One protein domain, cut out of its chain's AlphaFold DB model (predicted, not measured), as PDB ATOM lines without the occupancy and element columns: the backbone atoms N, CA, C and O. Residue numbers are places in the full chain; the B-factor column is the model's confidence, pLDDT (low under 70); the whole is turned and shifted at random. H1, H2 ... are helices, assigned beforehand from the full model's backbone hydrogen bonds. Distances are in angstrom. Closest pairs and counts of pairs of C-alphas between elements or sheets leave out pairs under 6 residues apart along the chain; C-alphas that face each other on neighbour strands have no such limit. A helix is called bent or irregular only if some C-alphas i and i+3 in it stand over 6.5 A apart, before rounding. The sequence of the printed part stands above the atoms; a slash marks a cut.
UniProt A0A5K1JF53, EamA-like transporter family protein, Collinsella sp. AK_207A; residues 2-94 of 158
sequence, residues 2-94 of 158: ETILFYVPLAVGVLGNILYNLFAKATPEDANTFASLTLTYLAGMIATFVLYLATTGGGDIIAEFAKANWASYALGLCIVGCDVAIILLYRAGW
ATOM      1  N   GLU A   2      -9.205  13.235   7.876       68.75
ATOM      2  CA  GLU A   2      -8.261  14.326   7.540       68.75
ATOM      3  C   GLU A   2      -7.059  13.889   6.686       68.75
ATOM      4  O   GLU A   2      -6.720  14.551   5.711       68.75
ATOM      5  N   THR A   3      -6.460  12.729   6.974       74.69
ATOM      6  CA  THR A   3      -5.330  12.205   6.189       74.69
ATOM      7  C   THR A   3      -5.717  11.899   4.739       74.69
ATOM      8  O   THR A   3      -4.945  12.162   3.826       74.69
ATOM      9  N   ILE A   4      -6.931  11.388   4.507       76.44
ATOM     10  CA  ILE A   4      -7.435  11.099   3.153       76.44
ATOM     11  C   ILE A   4      -7.635  12.409   2.386       76.44
ATOM     12  O   ILE A   4      -7.215  12.510   1.238       76.44
ATOM     13  N   LEU A   5      -8.199  13.433   3.034       81.75
ATOM     14  CA  LEU A   5      -8.407  14.743   2.413       81.75
ATOM     15  C   LEU A   5      -7.092  15.416   1.992       81.75
ATOM     16  O   LEU A   5      -7.069  16.121   0.990       81.75
ATOM     17  N   PHE A   6      -5.999  15.174   2.723       83.44
ATOM     18  CA  PHE A   6      -4.675  15.700   2.383       83.44
ATOM     19  C   PHE A   6      -4.069  15.031   1.137       83.44
ATOM     20  O   PHE A   6      -3.472  15.702   0.298       83.44
ATOM     21  N   TYR A   7      -4.241  13.713   0.985       88.69
ATOM     22  CA  TYR A   7      -3.653  12.966  -0.133       88.69
ATOM     23  C   TYR A   7      -4.499  12.985  -1.414       88.69
ATOM     24  O   TYR A   7      -3.955  12.752  -2.493       88.69
ATOM     25  N   VAL A   8      -5.800  13.281  -1.339       91.06
ATOM     26  CA  VAL A   8      -6.675  13.337  -2.526       91.06
ATOM     27  C   VAL A   8      -6.217  14.388  -3.554       91.06
ATOM     28  O   VAL A   8      -6.035  14.006  -4.709       91.06
ATOM     29  N   PRO A   9      -5.955  15.664  -3.198       89.12
ATOM     30  CA  PRO A   9      -5.463  16.658  -4.156       89.12
ATOM     31  C   PRO A   9      -4.127  16.260  -4.782       89.12
ATOM     32  O   PRO A   9      -3.919  16.467  -5.975       89.12
ATOM     33  N   LEU A  10      -3.244  15.632  -3.994       89.00
ATOM     34  CA  LEU A  10      -1.978  15.103  -4.494       89.00
ATOM     35  C   LEU A  10      -2.219  14.009  -5.539       89.00
ATOM     36  O   LEU A  10      -1.646  14.065  -6.622       89.00
ATOM     37  N   ALA A  11      -3.088  13.041  -5.246       90.88
ATOM     38  CA  ALA A  11      -3.413  11.960  -6.171       90.88
ATOM     39  C   ALA A  11      -4.057  12.487  -7.464       90.88
ATOM     40  O   ALA A  11      -3.658  12.079  -8.554       90.88
ATOM     41  N   VAL A  12      -5.000  13.429  -7.355       92.06
ATOM     42  CA  VAL A  12      -5.632  14.083  -8.512       92.06
ATOM     43  C   VAL A  12      -4.593  14.837  -9.342       92.06
ATOM     44  O   VAL A  12      -4.573  14.690 -10.562       92.06
ATOM     45  N   GLY A  13      -3.694  15.586  -8.698       92.62
ATOM     46  CA  GLY A  13      -2.614  16.302  -9.374       92.62
ATOM     47  C   GLY A  13      -1.652  15.367 -10.107       92.62
ATOM     48  O   GLY A  13      -1.322  15.612 -11.265       92.62
ATOM     49  N   VAL A  14      -1.248  14.261  -9.475       93.00
ATOM     50  CA  VAL A  14      -0.361  13.257 -10.086       93.00
ATOM     51  C   VAL A  14      -1.034  12.585 -11.282       93.00
ATOM     52  O   VAL A  14      -0.445  12.539 -12.360       93.00
ATOM     53  N   LEU A  15      -2.271  12.106 -11.129       94.56
ATOM     54  CA  LEU A  15      -3.013  11.472 -12.223       94.56
ATOM     55  C   LEU A  15      -3.255  12.447 -13.380       94.56
ATOM     56  O   LEU A  15      -3.043  12.087 -14.537       94.56
ATOM     57  N   GLY A  16      -3.634  13.688 -13.069       93.06
ATOM     58  CA  GLY A  16      -3.804  14.746 -14.061       93.06
ATOM     59  C   GLY A  16      -2.518  15.016 -14.839       93.06
ATOM     60  O   GLY A  16      -2.552  15.082 -16.063       93.06
ATOM     61  N   ASN A  17      -1.374  15.086 -14.156       93.50
ATOM     62  CA  ASN A  17      -0.079  15.342 -14.790       93.50
ATOM     63  C   ASN A  17       0.399  14.147 -15.646       93.50
ATOM     64  O   ASN A  17       0.961  14.336 -16.726       93.50
ATOM     65  N   ILE A  18       0.119  12.906 -15.227       95.06
ATOM     66  CA  ILE A  18       0.387  11.706 -16.042       95.06
ATOM     67  C   ILE A  18      -0.419  11.754 -17.347       95.06
ATOM     68  O   ILE A  18       0.155  11.615 -18.429       95.06
ATOM     69  N   LEU A  19      -1.734  11.975 -17.254       94.81
ATOM     70  CA  LEU A  19      -2.616  12.046 -18.422       94.81
ATOM     71  C   LEU A  19      -2.250  13.216 -19.336       94.81
ATOM     72  O   LEU A  19      -2.186  13.047 -20.551       94.81
ATOM     73  N   TYR A  20      -1.949  14.375 -18.752       94.06
ATOM     74  CA  TYR A  20      -1.488  15.552 -19.476       94.06
ATOM     75  C   TYR A  20      -0.273  15.235 -20.349       94.06
ATOM     76  O   TYR A  20      -0.307  15.471 -21.553       94.06
ATOM     77  N   ASN A  21       0.773  14.632 -19.776       94.38
ATOM     78  CA  ASN A  21       1.986  14.312 -20.527       94.38
ATOM     79  C   ASN A  21       1.754  13.230 -21.590       94.38
ATOM     80  O   ASN A  21       2.336  13.300 -22.673       94.38
ATOM     81  N   LEU A  22       0.876  12.262 -21.311       94.31
ATOM     82  CA  LEU A  22       0.479  11.243 -22.281       94.31
ATOM     83  C   LEU A  22      -0.215  11.867 -23.501       94.31
ATOM     84  O   LEU A  22       0.162  11.579 -24.636       94.31
ATOM     85  N   PHE A  23      -1.197  12.744 -23.280       93.69
ATOM     86  CA  PHE A  23      -1.933  13.405 -24.361       93.69
ATOM     87  C   PHE A  23      -1.090  14.458 -25.086       93.69
ATOM     88  O   PHE A  23      -1.158  14.560 -26.311       93.69
ATOM     89  N   ALA A  24      -0.239  15.188 -24.365       91.50
ATOM     90  CA  ALA A  24       0.704  16.127 -24.963       91.50
ATOM     91  C   ALA A  24       1.679  15.409 -25.910       91.50
ATOM     92  O   ALA A  24       1.901  15.882 -27.022       91.50
ATOM     93  N   LYS A  25       2.193  14.228 -25.533       91.38
ATOM     94  CA  LYS A  25       3.039  13.418 -26.424       91.38
ATOM     95  C   LYS A  25       2.271  12.837 -27.615       91.38
ATOM     96  O   LYS A  25       2.843  12.683 -28.686       91.38
ATOM     97  N   ALA A  26       0.990  12.523 -27.440       90.50
ATOM     98  CA  ALA A  26       0.129  12.033 -28.516       90.50
ATOM     99  C   ALA A  26      -0.357  13.141 -29.472       90.50
ATOM    100  O   ALA A  26      -1.042  12.843 -30.450       90.50
ATOM    101  N   THR A  27      -0.042  14.411 -29.196       88.88
ATOM    102  CA  THR A  27      -0.435  15.525 -30.063       88.88
ATOM    103  C   THR A  27       0.276  15.394 -31.415       88.88
ATOM    104  O   THR A  27       1.505  15.311 -31.425       88.88
ATOM    105  N   PRO A  28      -0.453  15.402 -32.547       85.62
ATOM    106  CA  PRO A  28       0.146  15.202 -33.863       85.62
ATOM    107  C   PRO A  28       1.276  16.198 -34.156       85.62
ATOM    108  O   PRO A  28       1.176  17.389 -33.841       85.62
ATOM    109  N   GLU A  29       2.369  15.710 -34.743       84.75
ATOM    110  CA  GLU A  29       3.548  16.527 -35.061       84.75
ATOM    111  C   GLU A  29       3.294  17.484 -36.235       84.75
ATOM    112  O   GLU A  29       3.843  18.587 -36.265       84.75
ATOM    113  N   ASP A  30       2.419  17.086 -37.160       86.50
ATOM    114  CA  ASP A  30       1.992  17.841 -38.341       86.50
ATOM    115  C   ASP A  30       0.987  18.960 -38.016       86.50
ATOM    116  O   ASP A  30       0.851  19.923 -38.775       86.50
ATOM    117  N   ALA A  31       0.314  18.886 -36.866       86.94
ATOM    118  CA  ALA A  31      -0.571  19.942 -36.398       86.94
ATOM    119  C   ALA A  31       0.217  21.179 -35.926       86.94
ATOM    120  O   ALA A  31       1.273  21.091 -35.290       86.94
ATOM    121  N   ASN A  32      -0.327  22.375 -36.166       91.50
ATOM    122  CA  ASN A  32       0.219  23.595 -35.576       91.50
ATOM    123  C   ASN A  32       0.030  23.572 -34.046       91.50
ATOM    124  O   ASN A  32      -1.099  23.447 -33.570       91.50
ATOM    125  N   THR A  33       1.114  23.751 -33.280       89.75
ATOM    126  CA  THR A  33       1.090  23.706 -31.805       89.75
ATOM    127  C   THR A  33       0.038  24.639 -31.209       89.75
ATOM    128  O   THR A  33      -0.734  24.226 -30.350       89.75
ATOM    129  N   PHE A  34      -0.046  25.883 -31.684       92.00
ATOM    130  CA  PHE A  34      -0.995  26.863 -31.150       92.00
ATOM    131  C   PHE A  34      -2.444  26.544 -31.530       92.00
ATOM    132  O   PHE A  34      -3.349  26.800 -30.737       92.00
ATOM    133  N   ALA A  35      -2.678  25.938 -32.700       91.56
ATOM    134  CA  ALA A  35      -4.008  25.463 -33.079       91.56
ATOM    135  C   ALA A  35      -4.480  24.334 -32.147       91.56
ATOM    136  O   ALA A  35      -5.588  24.404 -31.613       91.56
ATOM    137  N   SER A  36      -3.620  23.344 -31.877       91.62
ATOM    138  CA  SER A  36      -3.910  22.275 -30.913       91.62
ATOM    139  C   SER A  36      -4.156  22.828 -29.508       91.62
ATOM    140  O   SER A  36      -5.147  22.469 -28.880       91.62
ATOM    141  N   LEU A  37      -3.319  23.762 -29.039       92.75
ATOM    142  CA  LEU A  37      -3.492  24.393 -27.726       92.75
ATOM    143  C   LEU A  37      -4.775  25.217 -27.622       92.75
ATOM    144  O   LEU A  37      -5.425  25.193 -26.583       92.75
ATOM    145  N   THR A  38      -5.194  25.883 -28.699       93.44
ATOM    146  CA  THR A  38      -6.477  26.602 -28.727       93.44
ATOM    147  C   THR A  38      -7.643  25.650 -28.457       93.44
ATOM    148  O   THR A  38      -8.525  25.966 -27.657       93.44
ATOM    149  N   LEU A  39      -7.630  24.456 -29.063       93.44
ATOM    150  CA  LEU A  39      -8.636  23.422 -28.798       93.44
ATOM    151  C   LEU A  39      -8.532  22.875 -27.368       93.44
ATOM    152  O   LEU A  39      -9.560  22.698 -26.712       93.44
ATOM    153  N   THR A  40      -7.315  22.668 -26.859       92.62
ATOM    154  CA  THR A  40      -7.079  22.254 -25.467       92.62
ATOM    155  C   THR A  40      -7.662  23.261 -24.475       92.62
ATOM    156  O   THR A  40      -8.359  22.866 -23.538       92.62
ATOM    157  N   TYR A  41      -7.454  24.563 -24.690       93.69
ATOM    158  CA  TYR A  41      -8.006  25.606 -23.821       93.69
ATOM    159  C   TYR A  41      -9.516  25.729 -23.928       93.69
ATOM    160  O   TYR A  41     -10.171  25.934 -22.908       93.69
ATOM    161  N   LEU A  42     -10.087  25.545 -25.119       94.81
ATOM    162  CA  LEU A  42     -11.537  25.507 -25.276       94.81
ATOM    163  C   LEU A  42     -12.145  24.327 -24.502       94.81
ATOM    164  O   LEU A  42     -13.114  24.509 -23.765       94.81
ATOM    165  N   ALA A  43     -11.549  23.137 -24.603       94.56
ATOM    166  CA  ALA A  43     -11.987  21.966 -23.847       94.56
ATOM    167  C   ALA A  43     -11.854  22.181 -22.328       94.56
ATOM    168  O   ALA A  43     -12.790  21.893 -21.578       94.56
ATOM    169  N   GLY A  44     -10.729  22.743 -21.872       94.12
ATOM    170  CA  GLY A  44     -10.507  23.091 -20.467       94.12
ATOM    171  C   GLY A  44     -11.496  24.138 -19.948       94.12
ATOM    172  O   GLY A  44     -12.032  23.988 -18.848       94.12
ATOM    173  N   MET A  45     -11.802  25.163 -20.747       94.12
ATOM    174  CA  MET A  45     -12.810  26.176 -20.430       94.12
ATOM    175  C   MET A  45     -14.196  25.550 -20.267       94.12
ATOM    176  O   MET A  45     -14.859  25.795 -19.264       94.12
ATOM    177  N   ILE A  46     -14.624  24.700 -21.205       95.69
ATOM    178  CA  ILE A  46     -15.916  24.007 -21.113       95.69
ATOM    179  C   ILE A  46     -15.966  23.135 -19.853       95.69
ATOM    180  O   ILE A  46     -16.929  23.211 -19.091       95.69
ATOM    181  N   ALA A  47     -14.921  22.343 -19.595       94.12
ATOM    182  CA  ALA A  47     -14.863  21.463 -18.429       94.12
ATOM    183  C   ALA A  47     -14.929  22.245 -17.106       94.12
ATOM    184  O   ALA A  47     -15.732  21.923 -16.229       94.12
ATOM    185  N   THR A  48     -14.119  23.298 -16.969       92.31
ATOM    186  CA  THR A  48     -14.108  24.150 -15.766       92.31
ATOM    187  C   THR A  48     -15.418  24.904 -15.583       92.31
ATOM    188  O   THR A  48     -15.896  25.010 -14.456       92.31
ATOM    189  N   PHE A  49     -16.052  25.351 -16.668       91.88
ATOM    190  CA  PHE A  49     -17.357  26.001 -16.614       91.88
ATOM    191  C   PHE A  49     -18.460  25.042 -16.141       91.88
ATOM    192  O   PHE A  49     -19.237  25.389 -15.252       91.88
ATOM    193  N   VAL A  50     -18.494  23.808 -16.654       92.56
ATOM    194  CA  VAL A  50     -19.448  22.778 -16.200       92.56
ATOM    195  C   VAL A  50     -19.249  22.457 -14.716       92.56
ATOM    196  O   VAL A  50     -20.222  22.402 -13.963       92.56
ATOM    197  N   LEU A  51     -17.999  22.291 -14.272       91.25
ATOM    198  CA  LEU A  51     -17.686  22.046 -12.860       91.25
ATOM    199  C   LEU A  51     -18.060  23.234 -11.966       91.25
ATOM    200  O   LEU A  51     -18.574  23.040 -10.864       91.25
ATOM    201  N   TYR A  52     -17.847  24.460 -12.439       89.81
ATOM    202  CA  TYR A  52     -18.272  25.665 -11.735       89.81
ATOM    203  C   TYR A  52     -19.793  25.683 -11.537       89.81
ATOM    204  O   TYR A  52     -20.263  25.880 -10.415       89.81
ATOM    205  N   LEU A  53     -20.577  25.399 -12.582       89.75
ATOM    206  CA  LEU A  53     -22.037  25.331 -12.470       89.75
ATOM    207  C   LEU A  53     -22.488  24.213 -11.520       89.75
ATOM    208  O   LEU A  53     -23.382  24.428 -10.703       89.75
ATOM    209  N   ALA A  54     -21.840  23.048 -11.580       89.94
ATOM    210  CA  ALA A  54     -22.151  21.913 -10.712       89.94
ATOM    211  C   ALA A  54     -21.843  22.182  -9.226       89.94
ATOM    212  O   ALA A  54     -22.528  21.651  -8.355       89.94
ATOM    213  N   THR A  55     -20.825  22.994  -8.928       87.94
ATOM    214  CA  THR A  55     -20.393  23.286  -7.548       87.94
ATOM    215  C   THR A  55     -21.077  24.505  -6.938       87.94
ATOM    216  O   THR A  55     -21.309  24.526  -5.732       87.94
ATOM    217  N   THR A  56     -21.431  25.506  -7.748       83.50
ATOM    218  CA  THR A  56     -22.086  26.742  -7.279       83.50
ATOM    219  C   THR A  56     -23.606  26.725  -7.405       83.50
ATOM    220  O   THR A  56     -24.271  27.597  -6.850       83.50
ATOM    221  N   GLY A  57     -24.176  25.758  -8.131       77.19
ATOM    222  CA  GLY A  57     -25.622  25.656  -8.337       77.19
ATOM    223  C   GLY A  57     -26.214  26.757  -9.226       77.19
ATOM    224  O   GLY A  57     -27.422  26.962  -9.197       77.19
ATOM    225  N   GLY A  58     -25.388  27.463 -10.011       68.19
ATOM    226  CA  GLY A  58     -25.854  28.494 -10.949       68.19
ATOM    227  C   GLY A  58     -26.035  29.892 -10.345       68.19
ATOM    228  O   GLY A  58     -26.921  30.626 -10.777       68.19
ATOM    229  N   GLY A  59     -25.214  30.262  -9.353       76.31
ATOM    230  CA  GLY A  59     -25.148  31.632  -8.824       76.31
ATOM    231  C   GLY A  59     -24.688  32.680  -9.854       76.31
ATOM    232  O   GLY A  59     -24.413  32.364 -11.013       76.31
ATOM    233  N   ASP A  60     -24.587  33.944  -9.432       83.69
ATOM    234  CA  ASP A  60     -24.200  35.054 -10.314       83.69
ATOM    235  C   ASP A  60     -22.740  34.926 -10.793       83.69
ATOM    236  O   ASP A  60     -21.780  35.228 -10.082       83.69
ATOM    237  N   ILE A  61     -22.589  34.476 -12.039       83.81
ATOM    238  CA  ILE A  61     -21.304  34.236 -12.707       83.81
ATOM    239  C   ILE A  61     -20.495  35.529 -12.832       83.81
ATOM    240  O   ILE A  61     -19.276  35.517 -12.665       83.81
ATOM    241  N   ILE A  62     -21.166  36.649 -13.110       83.31
ATOM    242  CA  ILE A  62     -20.502  37.940 -13.306       83.31
ATOM    243  C   ILE A  62     -19.931  38.414 -11.970       83.31
ATOM    244  O   ILE A  62     -18.794  38.887 -11.925       83.31
ATOM    245  N   ALA A  63     -20.675  38.226 -10.878       83.94
ATOM    246  CA  ALA A  63     -20.205  38.562  -9.538       83.94
ATOM    247  C   ALA A  63     -18.984  37.728  -9.112       83.94
ATOM    248  O   ALA A  63     -18.058  38.275  -8.512       83.94
ATOM    249  N   GLU A  64     -18.933  36.431  -9.437       85.00
ATOM    250  CA  GLU A  64     -17.754  35.600  -9.145       85.00
ATOM    251  C   GLU A  64     -16.561  35.948 -10.046       85.00
ATOM    252  O   GLU A  64     -15.429  36.037  -9.567       85.00
ATOM    253  N   PHE A  65     -16.791  36.230 -11.330       81.50
ATOM    254  CA  PHE A  65     -15.723  36.656 -12.241       81.50
ATOM    255  C   PHE A  65     -15.152  38.024 -11.854       81.50
ATOM    256  O   PHE A  65     -13.957  38.251 -12.021       81.50
ATOM    257  N   ALA A  66     -15.957  38.904 -11.255       83.69
ATOM    258  CA  ALA A  66     -15.484  40.173 -10.708       83.69
ATOM    259  C   ALA A  66     -14.540  40.005  -9.501       83.69
ATOM    260  O   ALA A  66     -13.781  40.924  -9.193       83.69
ATOM    261  N   LYS A  67     -14.548  38.845  -8.826       87.00
ATOM    262  CA  LYS A  67     -13.579  38.524  -7.761       87.00
ATOM    263  C   LYS A  67     -12.249  38.013  -8.309       87.00
ATOM    264  O   LYS A  67     -11.260  38.004  -7.573       87.00
ATOM    265  N   ALA A  68     -12.208  37.571  -9.568       84.19
ATOM    266  CA  ALA A  68     -10.963  37.167 -10.202       84.19
ATOM    267  C   ALA A  68     -10.023  38.374 -10.292       84.19
ATOM    268  O   ALA A  68     -10.416  39.476 -10.678       84.19
ATOM    269  N   ASN A  69      -8.767  38.171  -9.913       90.06
ATOM    270  CA  ASN A  69      -7.768  39.231  -9.899       90.06
ATOM    271  C   ASN A  69      -6.760  39.045 -11.044       90.06
ATOM    272  O   ASN A  69      -6.856  38.128 -11.862       90.06
ATOM    273  N   TRP A  70      -5.759  39.924 -11.089       91.06
ATOM    274  CA  TRP A  70      -4.691  39.885 -12.089       91.06
ATOM    275  C   TRP A  70      -3.962  38.526 -12.162       91.06
ATOM    276  O   TRP A  70      -3.475  38.160 -13.233       91.06
ATOM    277  N   ALA A  71      -3.922  37.753 -11.067       91.31
ATOM    278  CA  ALA A  71      -3.255  36.455 -11.029       91.31
ATOM    279  C   ALA A  71      -3.947  35.421 -11.925       91.31
ATOM    280  O   ALA A  71      -3.260  34.596 -12.517       91.31
ATOM    281  N   SER A  72      -5.274  35.486 -12.092       86.62
ATOM    282  CA  SER A  72      -6.006  34.600 -13.010       86.62
ATOM    283  C   SER A  72      -5.560  34.801 -14.461       86.62
ATOM    284  O   SER A  72      -5.324  33.832 -15.181       86.62
ATOM    285  N   TYR A  73      -5.367  36.057 -14.873       86.12
ATOM    286  CA  TYR A  73      -4.874  36.390 -16.211       86.12
ATOM    287  C   TYR A  73      -3.400  36.000 -16.388       86.12
ATOM    288  O   TYR A  73      -3.034  35.421 -17.411       86.12
ATOM    289  N   ALA A  74      -2.562  36.260 -15.379       92.25
ATOM    290  CA  ALA A  74      -1.155  35.864 -15.394       92.25
ATOM    291  C   ALA A  74      -0.988  34.336 -15.470       92.25
ATOM    292  O   ALA A  74      -0.184  33.845 -16.258       92.25
ATOM    293  N   LEU A  75      -1.791  33.578 -14.712       89.25
ATOM    294  CA  LEU A  75      -1.823  32.115 -14.763       89.25
ATOM    295  C   LEU A  75      -2.184  31.605 -16.157       89.25
ATOM    296  O   LEU A  75      -1.499  30.721 -16.664       89.25
ATOM    297  N   GLY A  76      -3.211  32.184 -16.788       89.12
ATOM    298  CA  GLY A  76      -3.597  31.827 -18.152       89.12
ATOM    299  C   GLY A  76      -2.440  31.982 -19.141       89.12
ATOM    300  O   GLY A  76      -2.170  31.069 -19.916       89.12
ATOM    301  N   LEU A  77      -1.699  33.092 -19.062       90.69
ATOM    302  CA  LEU A  77      -0.533  33.322 -19.917       90.69
ATOM    303  C   LEU A  77       0.615  32.337 -19.626       90.69
ATOM    304  O   LEU A  77       1.232  31.819 -20.557       90.69
ATOM    305  N   CYS A  78       0.888  32.050 -18.352       94.00
ATOM    306  CA  CYS A  78       1.923  31.093 -17.956       94.00
ATOM    307  C   CYS A  78       1.631  29.675 -18.463       94.00
ATOM    308  O   CYS A  78       2.552  29.000 -18.923       94.00
ATOM    309  N   ILE A  79       0.367  29.236 -18.426       93.38
ATOM    310  CA  ILE A  79      -0.043  27.907 -18.907       93.38
ATOM    311  C   ILE A  79       0.286  27.736 -20.397       93.38
ATOM    312  O   ILE A  79       0.792  26.684 -20.779       93.38
ATOM    313  N   VAL A  80       0.118  28.784 -21.215       94.19
ATOM    314  CA  VAL A  80       0.528  28.752 -22.632       94.19
ATOM    315  C   VAL A  80       2.012  28.441 -22.780       94.19
ATOM    316  O   VAL A  80       2.384  27.575 -23.570       94.19
ATOM    317  N   GLY A  81       2.865  29.103 -21.998       92.50
ATOM    318  CA  GLY A  81       4.303  28.832 -22.002       92.50
ATOM    319  C   GLY A  81       4.631  27.396 -21.586       92.50
ATOM    320  O   GLY A  81       5.434  26.737 -22.247       92.50
ATOM    321  N   CYS A  82       3.985  26.898 -20.530       92.62
ATOM    322  CA  CYS A  82       4.169  25.530 -20.042       92.62
ATOM    323  C   CYS A  82       3.785  24.483 -21.098       92.62
ATOM    324  O   CYS A  82       4.558  23.558 -21.360       92.62
ATOM    325  N   ASP A  83       2.628  24.652 -21.740       93.88
ATOM    326  CA  ASP A  83       2.130  23.680 -22.711       93.88
ATOM    327  C   ASP A  83       2.926  23.702 -24.019       93.88
ATOM    328  O   ASP A  83       3.226  22.654 -24.597       93.88
ATOM    329  N   VAL A  84       3.332  24.889 -24.478       93.62
ATOM    330  CA  VAL A  84       4.234  25.001 -25.628       93.62
ATOM    331  C   VAL A  84       5.562  24.312 -25.319       93.62
ATOM    332  O   VAL A  84       6.053  23.548 -26.150       93.62
ATOM    333  N   ALA A  85       6.130  24.530 -24.130       92.69
ATOM    334  CA  ALA A  85       7.404  23.932 -23.747       92.69
ATOM    335  C   ALA A  85       7.350  22.398 -23.760       92.69
ATOM    336  O   ALA A  85       8.259  21.777 -24.312       92.69
ATOM    337  N   ILE A  86       6.292  21.781 -23.219       91.88
ATOM    338  CA  ILE A  86       6.200  20.315 -23.188       91.88
ATOM    339  C   ILE A  86       5.983  19.716 -24.585       91.88
ATOM    340  O   ILE A  86       6.606  18.709 -24.922       91.88
ATOM    341  N   ILE A  87       5.158  20.344 -25.430       92.31
ATOM    342  CA  ILE A  87       4.929  19.857 -26.797       92.31
ATOM    343  C   ILE A  87       6.224  19.963 -27.604       92.31
ATOM    344  O   ILE A  87       6.595  19.020 -28.306       92.31
ATOM    345  N   LEU A  88       6.946  21.081 -27.485       90.94
ATOM    346  CA  LEU A  88       8.241  21.254 -28.140       90.94
ATOM    347  C   LEU A  88       9.294  20.277 -27.610       90.94
ATOM    348  O   LEU A  88      10.102  19.795 -28.398       90.94
ATOM    349  N   LEU A  89       9.263  19.943 -26.317       92.75
ATOM    350  CA  LEU A  89      10.142  18.931 -25.734       92.75
ATOM    351  C   LEU A  89       9.935  17.571 -26.417       92.75
ATOM    352  O   LEU A  89      10.905  16.956 -26.859       92.75
ATOM    353  N   TYR A  90       8.684  17.127 -26.576       91.50
ATOM    354  CA  TYR A  90       8.389  15.868 -27.270       91.50
ATOM    355  C   TYR A  90       8.717  15.921 -28.760       91.50
ATOM    356  O   TYR A  90       9.305  14.974 -29.277       91.50
ATOM    357  N   ARG A  91       8.428  17.040 -29.436       89.19
ATOM    358  CA  ARG A  91       8.786  17.239 -30.853       89.19
ATOM    359  C   ARG A  91      10.294  17.303 -31.092       89.19
ATOM    360  O   ARG A  91      10.754  16.963 -32.172       89.19
ATOM    361  N   ALA A  92      11.076  17.699 -30.087       89.94
ATOM    362  CA  ALA A  92      12.535  17.619 -30.121       89.94
ATOM    363  C   ALA A  92      13.066  16.178 -29.959       89.94
ATOM    364  O   ALA A  92      14.279  15.979 -29.921       89.94
ATOM    365  N   GLY A  93      12.181  15.179 -29.855       88.38
ATOM    366  CA  GLY A  93      12.533  13.762 -29.775       88.38
ATOM    367  C   GLY A  93      12.781  13.254 -28.356       88.38
ATOM    368  O   GLY A  93      13.286  12.145 -28.195       88.38
ATOM    369  N   TRP A  94      12.446  14.028 -27.318       89.88
ATOM    370  CA  TRP A  94      12.617  13.559 -25.945       89.88
ATOM    371  C   TRP A  94      11.650  12.420 -25.607       89.88
ATOM    372  O   TRP A  94      10.448  12.445 -25.902       89.88
TER     373      TRP A  94
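AT A GLANCE: This is residues 2 to 94 of the 158 residues of the protein "EamA-like transporter family protein" of Collinsella sp. AK_207A (UniProt A0A5K1JF53). Three long helices splay out from one shared corner, where the last residues of H1 and the first of H2 touch H4; short H3 sits in the link from H2 to H4. Residues 2 to 19 of H1 stick out as a free arm. The printed part has 93 residues with four named helices, H1 to H4 in order, and no named strand: all helix. It is loose, with a radius of gyration of the C-alphas of 16.2 A and spans of 45 by 35 by 22 A.

HOW THE PARTS SIT: H1, residues 2 to 25, touches H4, residues 70 to 91, with residues 21 to 25 alone; the closest C-alphas, of Ala 24 and Ile 87, are 5.9 A apart. They run the same way at a steep tilt of 50 degrees. H2, residues 33 to 56, touches H4 with residues 33 to 37 alone; the closest C-alphas, of Thr 33 and Val 84, are 7.1 A apart. They run opposite ways at a steep tilt of 45 degrees. H1 and H2 are apart. H3, residues 61 to 65, touches no helix. In H2, H3 and H4 every O i to N i+4 pair is within hydrogen-bond range; in H1, 18 of 20.

IN THESE COORDINATES: H1 spans 35.8 A from C-alpha 2 at (-8.261, 14.326, 7.540); it is irregular, but only just: C-alphas 6 and 9 are 6.7 A apart. H2 spans 33.9 A, H3 6.1 A, and H4 32.4 A, ending with C-alpha 91 at (8.786, 17.239, -30.853).

THE WHOLE: The C-alphas of Glu 2 and Asp 30, the two farthest apart, are 47.1 A apart. The printed part has no cut and no long link. Residues 2 and 58 have pLDDT under 70.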